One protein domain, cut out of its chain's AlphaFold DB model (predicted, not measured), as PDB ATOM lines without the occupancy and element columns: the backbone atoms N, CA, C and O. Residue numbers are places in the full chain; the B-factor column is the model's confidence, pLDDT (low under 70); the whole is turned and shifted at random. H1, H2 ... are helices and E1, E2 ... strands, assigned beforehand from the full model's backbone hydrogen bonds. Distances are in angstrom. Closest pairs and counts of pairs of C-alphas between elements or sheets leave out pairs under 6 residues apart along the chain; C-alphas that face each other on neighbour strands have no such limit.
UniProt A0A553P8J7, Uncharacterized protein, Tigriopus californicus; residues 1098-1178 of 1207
ATOM      1  N   ALA A1098      -7.870  31.543 -17.984       88.12
ATOM      2  CA  ALA A1098      -6.518  32.074 -17.851       88.12
ATOM      3  C   ALA A1098      -5.845  31.488 -16.605       88.12
ATOM      4  O   ALA A1098      -6.494  30.850 -15.773       88.12
ATOM      5  N   PHE A1099      -4.552  31.759 -16.451       85.06
ATOM      6  CA  PHE A1099      -3.805  31.410 -15.252       85.06
ATOM      7  C   PHE A1099      -3.749  32.595 -14.289       85.06
ATOM      8  O   PHE A1099      -3.684  33.754 -14.708       85.06
ATOM      9  N   VAL A1100      -3.731  32.323 -12.988       89.06
ATOM     10  CA  VAL A1100      -3.451  33.336 -11.964       89.06
ATOM     11  C   VAL A1100      -1.973  33.718 -12.057       89.06
ATOM     12  O   VAL A1100      -1.093  32.936 -11.704       89.06
ATOM     13  N   GLU A1101      -1.676  34.918 -12.553       84.81
ATOM     14  CA  GLU A1101      -0.302  35.377 -12.772       84.81
ATOM     15  C   GLU A1101       0.340  35.914 -11.487       84.81
ATOM     16  O   GLU A1101       1.540  35.753 -11.290       84.81
ATOM     17  N   ALA A1102      -0.439  36.536 -10.596       84.69
ATOM     18  CA  ALA A1102       0.049  37.031  -9.308       84.69
ATOM     19  C   ALA A1102      -1.086  37.217  -8.291       84.69
ATOM     20  O   ALA A1102      -2.188  37.624  -8.652       84.69
ATOM     21  N   MET A1103      -0.781  37.021  -7.006       86.88
ATOM     22  CA  MET A1103      -1.655  37.375  -5.877       86.88
ATOM     23  C   MET A1103      -1.013  38.506  -5.064       86.88
ATOM     24  O   MET A1103       0.186  38.473  -4.785       86.88
ATOM     25  N   LYS A1104      -1.794  39.526  -4.688       80.81
ATOM     26  CA  LYS A1104      -1.319  40.723  -3.977       80.81
ATOM     27  C   LYS A1104      -2.365  41.221  -2.972       80.81
ATOM     28  O   LYS A1104      -3.169  42.106  -3.265       80.81
ATOM     29  N   GLY A1105      -2.314  40.680  -1.756       80.94
ATOM     30  CA  GLY A1105      -3.313  40.964  -0.722       80.94
ATOM     31  C   GLY A1105      -4.672  40.386  -1.120       80.94
ATOM     32  O   GLY A1105      -4.734  39.247  -1.570       80.94
ATOM     33  N   SER A1106      -5.740  41.176  -1.010       82.19
ATOM     34  CA  SER A1106      -7.093  40.770  -1.417       82.19
ATOM     35  C   SER A1106      -7.356  40.850  -2.931       82.19
ATOM     36  O   SER A1106      -8.483  40.637  -3.367       82.19
ATOM     37  N   PHE A1107      -6.344  41.151  -3.752       86.00
ATOM     38  CA  PHE A1107      -6.465  41.214  -5.212       86.00
ATOM     39  C   PHE A1107      -5.581  40.167  -5.888       86.00
ATOM     40  O   PHE A1107      -4.425  39.981  -5.503       86.00
ATOM     41  N   GLY A1108      -6.098  39.538  -6.939       87.50
ATOM     42  CA  GLY A1108      -5.335  38.685  -7.847       87.50
ATOM     43  C   GLY A1108      -5.312  39.247  -9.266       87.50
ATOM     44  O   GLY A1108      -6.188  40.021  -9.652       87.50
ATOM     45  N   PHE A1109      -4.305  38.861 -10.042       90.69
ATOM     46  CA  PHE A1109      -4.129  39.225 -11.449       90.69
ATOM     47  C   PHE A1109      -4.110  37.966 -12.307       90.69
ATOM     48  O   PHE A1109      -3.498  36.965 -11.929       90.69
ATOM     49  N   LEU A1110      -4.768  38.021 -13.462       89.38
ATOM     50  CA  LEU A1110      -4.859  36.920 -14.414       89.38
ATOM     51  C   LEU A1110      -3.969  37.182 -15.629       89.38
ATOM     52  O   LEU A1110      -3.789  38.331 -16.035       89.38
ATOM     53  N   SER A1111      -3.489  36.107 -16.255       86.00
ATOM     54  CA  SER A1111      -2.769  36.117 -17.534       86.00
ATOM     55  C   SER A1111      -3.719  36.378 -18.720       86.00
ATOM     56  O   SER A1111      -3.721  35.646 -19.708       86.00
ATOM     57  N   TYR A1112      -4.583  37.382 -18.581       85.31
ATOM     58  CA  TYR A1112      -5.582  37.804 -19.555       85.31
ATOM     59  C   TYR A1112      -5.447  39.314 -19.740       85.31
ATOM     60  O   TYR A1112      -5.643  40.087 -18.795       85.31
ATOM     61  N   GLU A1113      -5.095  39.741 -20.948       81.81
ATOM     62  CA  GLU A1113      -4.994  41.155 -21.290       81.81
ATOM     63  C   GLU A1113      -6.330  41.660 -21.827       81.81
ATOM     64  O   GLU A1113      -6.934  41.053 -22.709       81.81
ATOM     65  N   VAL A1114      -6.797  42.783 -21.284       78.31
ATOM     66  CA  VAL A1114      -7.963  43.494 -21.812       78.31
ATOM     67  C   VAL A1114      -7.490  44.644 -22.695       78.31
ATOM     68  O   VAL A1114      -6.392  45.182 -22.510       78.31
ATOM     69  N   GLU A1115      -8.334  45.013 -23.657       63.75
ATOM     70  CA  GLU A1115      -8.121  46.086 -24.625       63.75
ATOM     71  C   GLU A1115      -7.509  47.345 -23.972       63.75
ATOM     72  O   GLU A1115      -7.991  47.860 -22.960       63.75
ATOM     73  N   GLY A1116      -6.377  47.801 -24.519       61.38
ATOM     74  CA  GLY A1116      -5.525  48.816 -23.889       61.38
ATOM     75  C   GLY A1116      -4.379  48.276 -23.017       61.38
ATOM     76  O   GLY A1116      -3.821  49.045 -22.231       61.38
ATOM     77  N   GLY A1117      -4.015  46.992 -23.147       65.88
ATOM     78  CA  GLY A1117      -2.769  46.417 -22.610       65.88
ATOM     79  C   GLY A1117      -2.717  46.326 -21.083       65.88
ATOM     80  O   GLY A1117      -1.656  46.477 -20.478       65.88
ATOM     81  N   LYS A1118      -3.876  46.151 -20.436       74.38
ATOM     82  CA  LYS A1118      -3.990  46.077 -18.973       74.38
ATOM     83  C   LYS A1118      -4.426  44.681 -18.555       74.38
ATOM     84  O   LYS A1118      -5.432  44.164 -19.037       74.38
ATOM     85  N   LYS A1119      -3.674  44.101 -17.621       81.38
ATOM     86  CA  LYS A1119      -3.957  42.782 -17.047       81.38
ATOM     87  C   LYS A1119      -5.257  42.811 -16.253       81.38
ATOM     88  O   LYS A1119      -5.479  43.721 -15.449       81.38
ATOM     89  N   LEU A1120      -6.099  41.812 -16.481       89.12
ATOM     90  CA  LEU A1120      -7.351  41.628 -15.762       89.12
ATOM     91  C   LEU A1120      -7.074  41.283 -14.291       89.12
ATOM     92  O   LEU A1120      -6.181  40.490 -13.987       89.12
ATOM     93  N   PHE A1121      -7.845  41.868 -13.374       89.56
ATOM     94  CA  PHE A1121      -7.734  41.608 -11.937       89.56
ATOM     95  C   PHE A1121      -9.051  41.084 -11.360       89.56
ATOM     96  O   PHE A1121     -10.122  41.365 -11.893       89.56
ATOM     97  N   PHE A1122      -8.978  40.364 -10.247       88.50
ATOM     98  CA  PHE A1122     -10.126  39.961  -9.432       88.50
ATOM     99  C   PHE A1122      -9.896  40.349  -7.970       88.50
ATOM    100  O   PHE A1122      -8.763  40.618  -7.558       88.50
ATOM    101  N   HIS A1123     -10.967  40.386  -7.181       84.12
ATOM    102  CA  HIS A1123     -10.883  40.472  -5.722       84.12
ATOM    103  C   HIS A1123     -11.099  39.076  -5.129       84.12
ATOM    104  O   HIS A1123     -11.851  38.286  -5.692       84.12
ATOM    105  N   THR A1124     -10.492  38.751  -3.988       80.12
ATOM    106  CA  THR A1124     -10.610  37.416  -3.370       80.12
ATOM    107  C   THR A1124     -12.049  37.038  -3.004       80.12
ATOM    108  O   THR A1124     -12.359  35.857  -2.934       80.12
ATOM    109  N   CYS A1125     -12.943  38.016  -2.830       76.19
ATOM    110  CA  CYS A1125     -14.377  37.781  -2.601       76.19
ATOM    111  C   CYS A1125     -15.168  37.394  -3.871       76.19
ATOM    112  O   CYS A1125     -16.310  36.960  -3.754       76.19
ATOM    113  N   GLU A1126     -14.585  37.565  -5.063       80.50
ATOM    114  CA  GLU A1126     -15.173  37.180  -6.361       80.50
ATOM    115  C   GLU A1126     -14.847  35.725  -6.744       80.50
ATOM    116  O   GLU A1126     -15.180  35.284  -7.847       80.50
ATOM    117  N   VAL A1127     -14.156  34.998  -5.856       82.19
ATOM    118  CA  VAL A1127     -13.805  33.591  -6.038       82.19
ATOM    119  C   VAL A1127     -14.916  32.711  -5.469       82.19
ATOM    120  O   VAL A1127     -15.317  32.862  -4.312       82.19
ATOM    121  N   ASP A1128     -15.418  31.783  -6.280       72.06
ATOM    122  CA  ASP A1128     -16.411  30.800  -5.853       72.06
ATOM    123  C   ASP A1128     -15.863  29.906  -4.724       72.06
ATOM    124  O   ASP A1128     -14.662  29.653  -4.610       72.06
ATOM    125  N   ASN A1129     -16.768  29.413  -3.873       66.62
ATOM    126  CA  ASN A1129     -16.494  28.441  -2.802       66.62
ATOM    127  C   ASN A1129     -15.403  28.834  -1.771       66.62
ATOM    128  O   ASN A1129     -14.995  27.980  -0.985       66.62
ATOM    129  N   ASN A1130     -14.933  30.092  -1.739       61.66
ATOM    130  CA  ASN A1130     -13.736  30.524  -0.994       61.66
ATOM    131  C   ASN A1130     -12.450  29.740  -1.366       61.66
ATOM    132  O   ASN A1130     -11.555  29.560  -0.536       61.66
ATOM    133  N   GLU A1131     -12.329  29.275  -2.613       70.50
ATOM    134  CA  GLU A1131     -11.141  28.553  -3.088       70.50
ATOM    135  C   GLU A1131      -9.871  29.429  -3.015       70.50
ATOM    136  O   GLU A1131      -9.793  30.512  -3.594       70.50
ATOM    137  N   MET A1132      -8.827  28.959  -2.318       73.69
ATOM    138  CA  MET A1132      -7.556  29.689  -2.237       73.69
ATOM    139  C   MET A1132      -6.745  29.540  -3.529       73.69
ATOM    140  O   MET A1132      -6.012  28.566  -3.718       73.69
ATOM    141  N   LEU A1133      -6.864  30.543  -4.397       81.69
ATOM    142  CA  LEU A1133      -6.109  30.654  -5.642       81.69
ATOM    143  C   LEU A1133      -4.639  31.034  -5.404       81.69
ATOM    144  O   LEU A1133      -4.325  31.940  -4.629       81.69
ATOM    145  N   GLN A1134      -3.741  30.351  -6.108       82.69
ATOM    146  CA  GLN A1134      -2.290  30.530  -6.070       82.69
ATOM    147  C   GLN A1134      -1.744  30.840  -7.468       82.69
ATOM    148  O   GLN A1134      -2.381  30.562  -8.483       82.69
ATOM    149  N   GLN A1135      -0.542  31.416  -7.532       83.31
ATOM    150  CA  GLN A1135       0.127  31.707  -8.801       83.31
ATOM    151  C   GLN A1135       0.330  30.417  -9.618       83.31
ATOM    152  O   GLN A1135       0.949  29.468  -9.139       83.31
ATOM    153  N   GLY A1136      -0.169  30.403 -10.855       77.38
ATOM    154  CA  GLY A1136      -0.150  29.248 -11.755       77.38
ATOM    155  C   GLY A1136      -1.427  28.397 -11.765       77.38
ATOM    156  O   GLY A1136      -1.512  27.490 -12.591       77.38
ATOM    157  N   ASP A1137      -2.422  28.680 -10.918       84.38
ATOM    158  CA  ASP A1137      -3.732  28.016 -10.995       84.38
ATOM    159  C   ASP A1137      -4.488  28.409 -12.275       84.38
ATOM    160  O   ASP A1137      -4.565  29.591 -12.611       84.38
ATOM    161  N   GLU A1138      -5.091  27.431 -12.961       86.62
ATOM    162  CA  GLU A1138      -6.038  27.678 -14.059       86.62
ATOM    163  C   GLU A1138      -7.432  27.988 -13.498       86.62
ATOM    164  O   GLU A1138      -7.991  27.213 -12.708       86.62
ATOM    165  N   VAL A1139      -8.001  29.114 -13.932       89.75
ATOM    166  CA  VAL A1139      -9.310  29.598 -13.489       89.75
ATOM    167  C   VAL A1139     -10.246  29.907 -14.650       89.75
ATOM    168  O   VAL A1139      -9.845  30.447 -15.681       89.75
ATOM    169  N   GLU A1140     -11.519  29.588 -14.442       89.25
ATOM    170  CA  GLU A1140     -12.642  30.004 -15.273       89.25
ATOM    171  C   GLU A1140     -13.268  31.250 -14.641       89.25
ATOM    172  O   GLU A1140     -13.434  31.305 -13.424       89.25
ATOM    173  N   PHE A1141     -13.589  32.267 -15.437       88.75
ATOM    174  CA  PHE A1141     -14.136  33.532 -14.942       88.75
ATOM    175  C   PHE A1141     -14.955  34.245 -16.017       88.75
ATOM    176  O   PHE A1141     -14.931  33.890 -17.195       88.75
ATOM    177  N   VAL A1142     -15.653  35.303 -15.615       85.00
ATOM    178  CA  VAL A1142     -16.385  36.194 -16.515       85.00
ATOM    179  C   VAL A1142     -15.778  37.596 -16.447       85.00
ATOM    180  O   VAL A1142     -15.541  38.124 -15.362       85.00
ATOM    181  N   VAL A1143     -15.516  38.212 -17.605       85.62
ATOM    182  CA  VAL A1143     -15.006  39.591 -17.684       85.62
ATOM    183  C   VAL A1143     -16.160  40.570 -17.474       85.62
ATOM    184  O   VAL A1143     -17.142  40.544 -18.211       85.62
ATOM    185  N   VAL A1144     -16.033  41.466 -16.495       80.38
ATOM    186  CA  VAL A1144     -17.047  42.477 -16.160       80.38
ATOM    187  C   VAL A1144     -16.432  43.874 -16.238       80.38
ATOM    188  O   VAL A1144     -15.318  44.102 -15.768       80.38
ATOM    189  N   SER A1145     -17.147  44.829 -16.844       77.88
ATOM    190  CA  SER A1145     -16.675  46.213 -17.013       77.88
ATOM    191  C   SER A1145     -17.315  47.156 -15.990       77.88
ATOM    192  O   SER A1145     -18.533  47.187 -15.822       77.88
ATOM    193  N   ASN A1146     -16.524  47.958 -15.283       71.81
ATOM    194  CA  ASN A1146     -17.043  48.949 -14.345       71.81
ATOM    195  C   ASN A1146     -17.243  50.295 -15.063       71.81
ATOM    196  O   ASN A1146     -16.314  51.102 -15.155       71.81
ATOM    197  N   LYS A1147     -18.464  50.544 -15.559       64.06
ATOM    198  CA  LYS A1147     -18.801  51.718 -16.394       64.06
ATOM    199  C   LYS A1147     -18.461  53.076 -15.750       64.06
ATOM    200  O   LYS A1147     -18.134  54.013 -16.467       64.06
ATOM    201  N   ARG A1148     -18.447  53.172 -14.413       63.53
ATOM    202  CA  ARG A1148     -18.074  54.393 -13.664       63.53
ATOM    203  C   ARG A1148     -16.560  54.651 -13.604       63.53
ATOM    204  O   ARG A1148     -16.145  55.760 -13.283       63.53
ATOM    205  N   THR A1149     -15.718  53.640 -13.838       66.19
ATOM    206  CA  THR A1149     -14.255  53.748 -13.645       66.19
ATOM    207  C   THR A1149     -13.409  53.316 -14.843       66.19
ATOM    208  O   THR A1149     -12.191  53.481 -14.794       66.19
ATOM    209  N   GLY A1150     -14.014  52.760 -15.900       69.19
ATOM    210  CA  GLY A1150     -13.292  52.272 -17.081       69.19
ATOM    211  C   GLY A1150     -12.336  51.109 -16.779       69.19
ATOM    212  O   GLY A1150     -11.351  50.916 -17.487       69.19
ATOM    213  N   LYS A1151     -12.577  50.372 -15.688       78.94
ATOM    214  CA  LYS A1151     -11.772  49.218 -15.266       78.94
ATOM    215  C   LYS A1151     -12.523  47.921 -15.531       78.94
ATOM    216  O   LYS A1151     -13.721  47.844 -15.273       78.94
ATOM    217  N   HIS A1152     -11.799  46.907 -15.987       83.56
ATOM    218  CA  HIS A1152     -12.314  45.553 -16.165       83.56
ATOM    219  C   HIS A1152     -11.844  44.672 -15.010       83.56
ATOM    220  O   HIS A1152     -10.691  44.783 -14.589       83.56
ATOM    221  N   SER A1153     -12.725  43.809 -14.516       87.75
ATOM    222  CA  SER A1153     -12.450  42.861 -13.437       87.75
ATOM    223  C   SER A1153     -13.051  41.492 -13.746       87.75
ATOM    224  O   SER A1153     -14.124  41.408 -14.342       87.75
ATOM    225  N   ALA A1154     -12.367  40.426 -13.342       86.19
ATOM    226  CA  ALA A1154     -12.894  39.069 -13.391       86.19
ATOM    227  C   ALA A1154     -13.829  38.818 -12.195       86.19
ATOM    228  O   ALA A1154     -13.512  39.190 -11.064       86.19
ATOM    229  N   VAL A1155     -14.980  38.209 -12.477       82.75
ATOM    230  CA  VAL A1155     -16.081  37.904 -11.546       82.75
ATOM    231  C   VAL A1155     -16.484  36.438 -11.721       82.75
ATOM    232  O   VAL A1155     -16.302  35.884 -12.810       82.75
ATOM    233  N   ALA A1156     -17.026  35.818 -10.665       76.81
ATOM    234  CA  ALA A1156     -17.337  34.383 -10.609       76.81
ATOM    235  C   ALA A1156     -16.114  33.525 -10.988       76.81
ATOM    236  O   ALA A1156     -16.171  32.666 -11.871       76.81
ATOM    237  N   VAL A1157     -14.977  33.838 -10.357       84.56
ATOM    238  CA  VAL A1157     -13.691  33.184 -10.598       84.56
ATOM    239  C   VAL A1157     -13.704  31.819  -9.915       84.56
ATOM    240  O   VAL A1157     -13.961  31.729  -8.718       84.56
ATOM    241  N   ARG A1158     -13.422  30.749 -10.651       83.38
ATOM    242  CA  ARG A1158     -13.505  29.372 -10.153       83.38
ATOM    243  C   ARG A1158     -12.301  28.566 -10.601       83.38
ATOM    244  O   ARG A1158     -11.906  28.655 -11.766       83.38
ATOM    245  N   LYS A1159     -11.728  27.752  -9.717       83.81
ATOM    246  CA  LYS A1159     -10.602  26.886 -10.067       83.81
ATOM    247  C   LYS A1159     -11.079  25.729 -10.953       83.81
ATOM    248  O   LYS A1159     -12.034  25.037 -10.616       83.81
ATOM    249  N   ILE A1160     -10.419  25.506 -12.093       78.38
ATOM    250  CA  ILE A1160     -10.764  24.398 -13.018       78.38
ATOM    251  C   ILE A1160      -9.972  23.121 -12.682       78.38
ATOM    252  O   ILE A1160     -10.338  22.014 -13.081       78.38
ATOM    253  N   SER A1161      -8.849  23.271 -11.974       60.69
ATOM    254  CA  SER A1161      -7.760  22.292 -11.953       60.69
ATOM    255  C   SER A1161      -8.172  20.897 -11.459       60.69
ATOM    256  O   SER A1161      -8.287  20.653 -10.258       60.69
ATOM    257  N   THR A1162      -8.269  19.946 -12.387       45.66
ATOM    258  CA  THR A1162      -8.373  18.504 -12.108       45.66
ATOM    259  C   THR A1162      -7.221  17.750 -12.774       45.66
ATOM    260  O   THR A1162      -7.405  16.857 -13.600       45.66
ATOM    261  N   CYS A1163      -5.990  18.113 -12.404       41.47
ATOM    262  CA  CYS A1163      -4.782  17.426 -12.857       41.47
ATOM    263  C   CYS A1163      -4.783  15.959 -12.391       41.47
ATOM    264  O   CYS A1163      -4.405  15.659 -11.259       41.47
ATOM    265  N   LYS A1164      -5.162  15.029 -13.277       39.09
ATOM    266  CA  LYS A1164      -5.005  13.576 -13.088       39.09
ATOM    267  C   LYS A1164      -3.523  13.167 -13.187       39.09
ATOM    268  O   LYS A1164      -3.130  12.473 -14.118       39.09
ATOM    269  N   ARG A1165      -2.687  13.623 -12.251       45.22
ATOM    270  CA  ARG A1165      -1.241  13.345 -12.203       45.22
ATOM    271  C   ARG A1165      -0.853  12.842 -10.804       45.22
ATOM    272  O   ARG A1165      -1.369  13.396  -9.833       45.22
ATOM    273  N   PRO A1166       0.025  11.829 -10.666       45.91
ATOM    274  CA  PRO A1166       0.483  11.364  -9.357       45.91
ATOM    275  C   PRO A1166       1.152  12.480  -8.540       45.91
ATOM    276  O   PRO A1166       2.009  13.216  -9.040       45.91
ATOM    277  N   GLU A1167       0.794  12.587  -7.259       48.81
ATOM    278  CA  GLU A1167       1.227  13.683  -6.372       48.81
ATOM    279  C   GLU A1167       2.744  13.677  -6.110       48.81
ATOM    280  O   GLU A1167       3.343  14.724  -5.848       48.81
ATOM    281  N   ARG A1168       3.392  12.523  -6.319       51.34
ATOM    282  CA  ARG A1168       4.844  12.283  -6.250       51.34
ATOM    283  C   ARG A1168       5.688  13.314  -7.022       51.34
ATOM    284  O   ARG A1168       6.779  13.659  -6.562       51.34
ATOM    285  N   LEU A1169       5.186  13.841  -8.147       44.62
ATOM    286  CA  LEU A1169       5.834  14.912  -8.928       44.62
ATOM    287  C   LEU A1169       5.500  16.324  -8.405       44.62
ATOM    288  O   LEU A1169       6.351  17.214  -8.416       44.62
ATOM    289  N   ILE A1170       4.282  16.533  -7.901       49.72
ATOM    290  CA  ILE A1170       3.793  17.831  -7.404       49.72
ATOM    291  C   ILE A1170       4.510  18.217  -6.099       49.72
ATOM    292  O   ILE A1170       4.903  19.371  -5.910       49.72
ATOM    293  N   SER A1171       4.767  17.253  -5.213       45.09
ATOM    294  CA  SER A1171       5.457  17.510  -3.941       45.09
ATOM    295  C   SER A1171       6.952  17.831  -4.110       45.09
ATOM    296  O   SER A1171       7.498  18.582  -3.299       45.09
ATOM    297  N   LYS A1172       7.610  17.381  -5.196       43.06
ATOM    298  CA  LYS A1172       8.965  17.848  -5.576       43.06
ATOM    299  C   LYS A1172       8.971  19.343  -5.934       43.06
ATOM    300  O   LYS A1172       9.842  20.078  -5.475       43.06
ATOM    301  N   LEU A1173       7.974  19.813  -6.689       41.03
ATOM    302  CA  LEU A1173       7.822  21.236  -7.028       41.03
ATOM    303  C   LEU A1173       7.602  22.110  -5.776       41.03
ATOM    304  O   LEU A1173       8.180  23.194  -5.679       41.03
ATOM    305  N   LYS A1174       6.848  21.614  -4.782       40.94
ATOM    306  CA  LYS A1174       6.661  22.279  -3.474       40.94
ATOM    307  C   LYS A1174       7.903  22.260  -2.568       40.94
ATOM    308  O   LYS A1174       8.059  23.168  -1.758       40.94
ATOM    309  N   THR A1175       8.782  21.258  -2.666       40.03
ATOM    310  CA  THR A1175      10.009  21.190  -1.838       40.03
ATOM    311  C   THR A1175      11.179  21.966  -2.439       40.03
ATOM    312  O   THR A1175      11.914  22.616  -1.699       40.03
ATOM    313  N   LEU A1176      11.336  21.994  -3.766       37.34
ATOM    314  CA  LEU A1176      12.422  22.754  -4.405       37.34
ATOM    315  C   LEU A1176      12.188  24.273  -4.392       37.34
ATOM    316  O   LEU A1176      13.143  25.033  -4.236       37.34
ATOM    317  N   THR A1177      10.932  24.734  -4.415       34.56
ATOM    318  CA  THR A1177      10.599  26.153  -4.160       34.56
ATOM    319  C   THR A1177      10.924  26.615  -2.733       34.56
ATOM    320  O   THR A1177      11.034  27.817  -2.507       34.56
ATOM    321  N   LEU A1178      11.152  25.697  -1.783       40.53
ATOM    322  CA  LEU A1178      11.553  26.016  -0.407       40.53
ATOM    323  C   LEU A1178      13.071  26.155  -0.195       40.53
ATOM    324  O   LEU A1178      13.470  26.646   0.857       40.53
TER     325      LEU A1178
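What this domain is: This is residues 1098 to 1178 of the 1207 residues of an uncharacterized protein of Tigriopus californicus (UniProt A0A553P8J7). One five-stranded sheet, curled like part of a barrel, folds back on itself, E3 and E2 facing E4 and E5 with E1 as hinge; from this body a tail, residues 1163 to 1178 with H1, sticks out. The 81 printed residues, of mixed class, run E1 E2 E3 E4 E5 H1; the antiparallel sheet's order is E3 E2 E1 E4 E5. The whole is only just loose, close to compact, with radius of gyration of the C-alphas 14.3 A and spans of 48 by 24 by 21 A.

Where its parts are: Find C-alpha 1098 at (-6.518, 32.074, -17.851), beginning E1, residues 1098 to 1104; E2, 1107 to 1114, and E3, 1118 to 1123, follow. E4, 1138 to 1146, spans 24.0 A; E5, 1151 to 1159, 23.0 A. H1, 1167 to 1176, ends at (12.422, 22.754, -4.405).

How they stand to each other: Look for N 1109 and O 1102, 2.8 A, in hairpin E1 and E2, and N 1142 and O 1155, 2.9 A, in hairpin E4 and E5. Across the fold, E3 and E5 come closest at C-alphas 1122 and 1154, 4.9 A. H1, not on the sheet, has 4 of 6 O i to N i+4 pairs within hydrogen-bond range.

The domain as a whole: The printed part has no cut; link E3 to E4 is long. Confidence is under 70 at residues 1161 to 1178, among others.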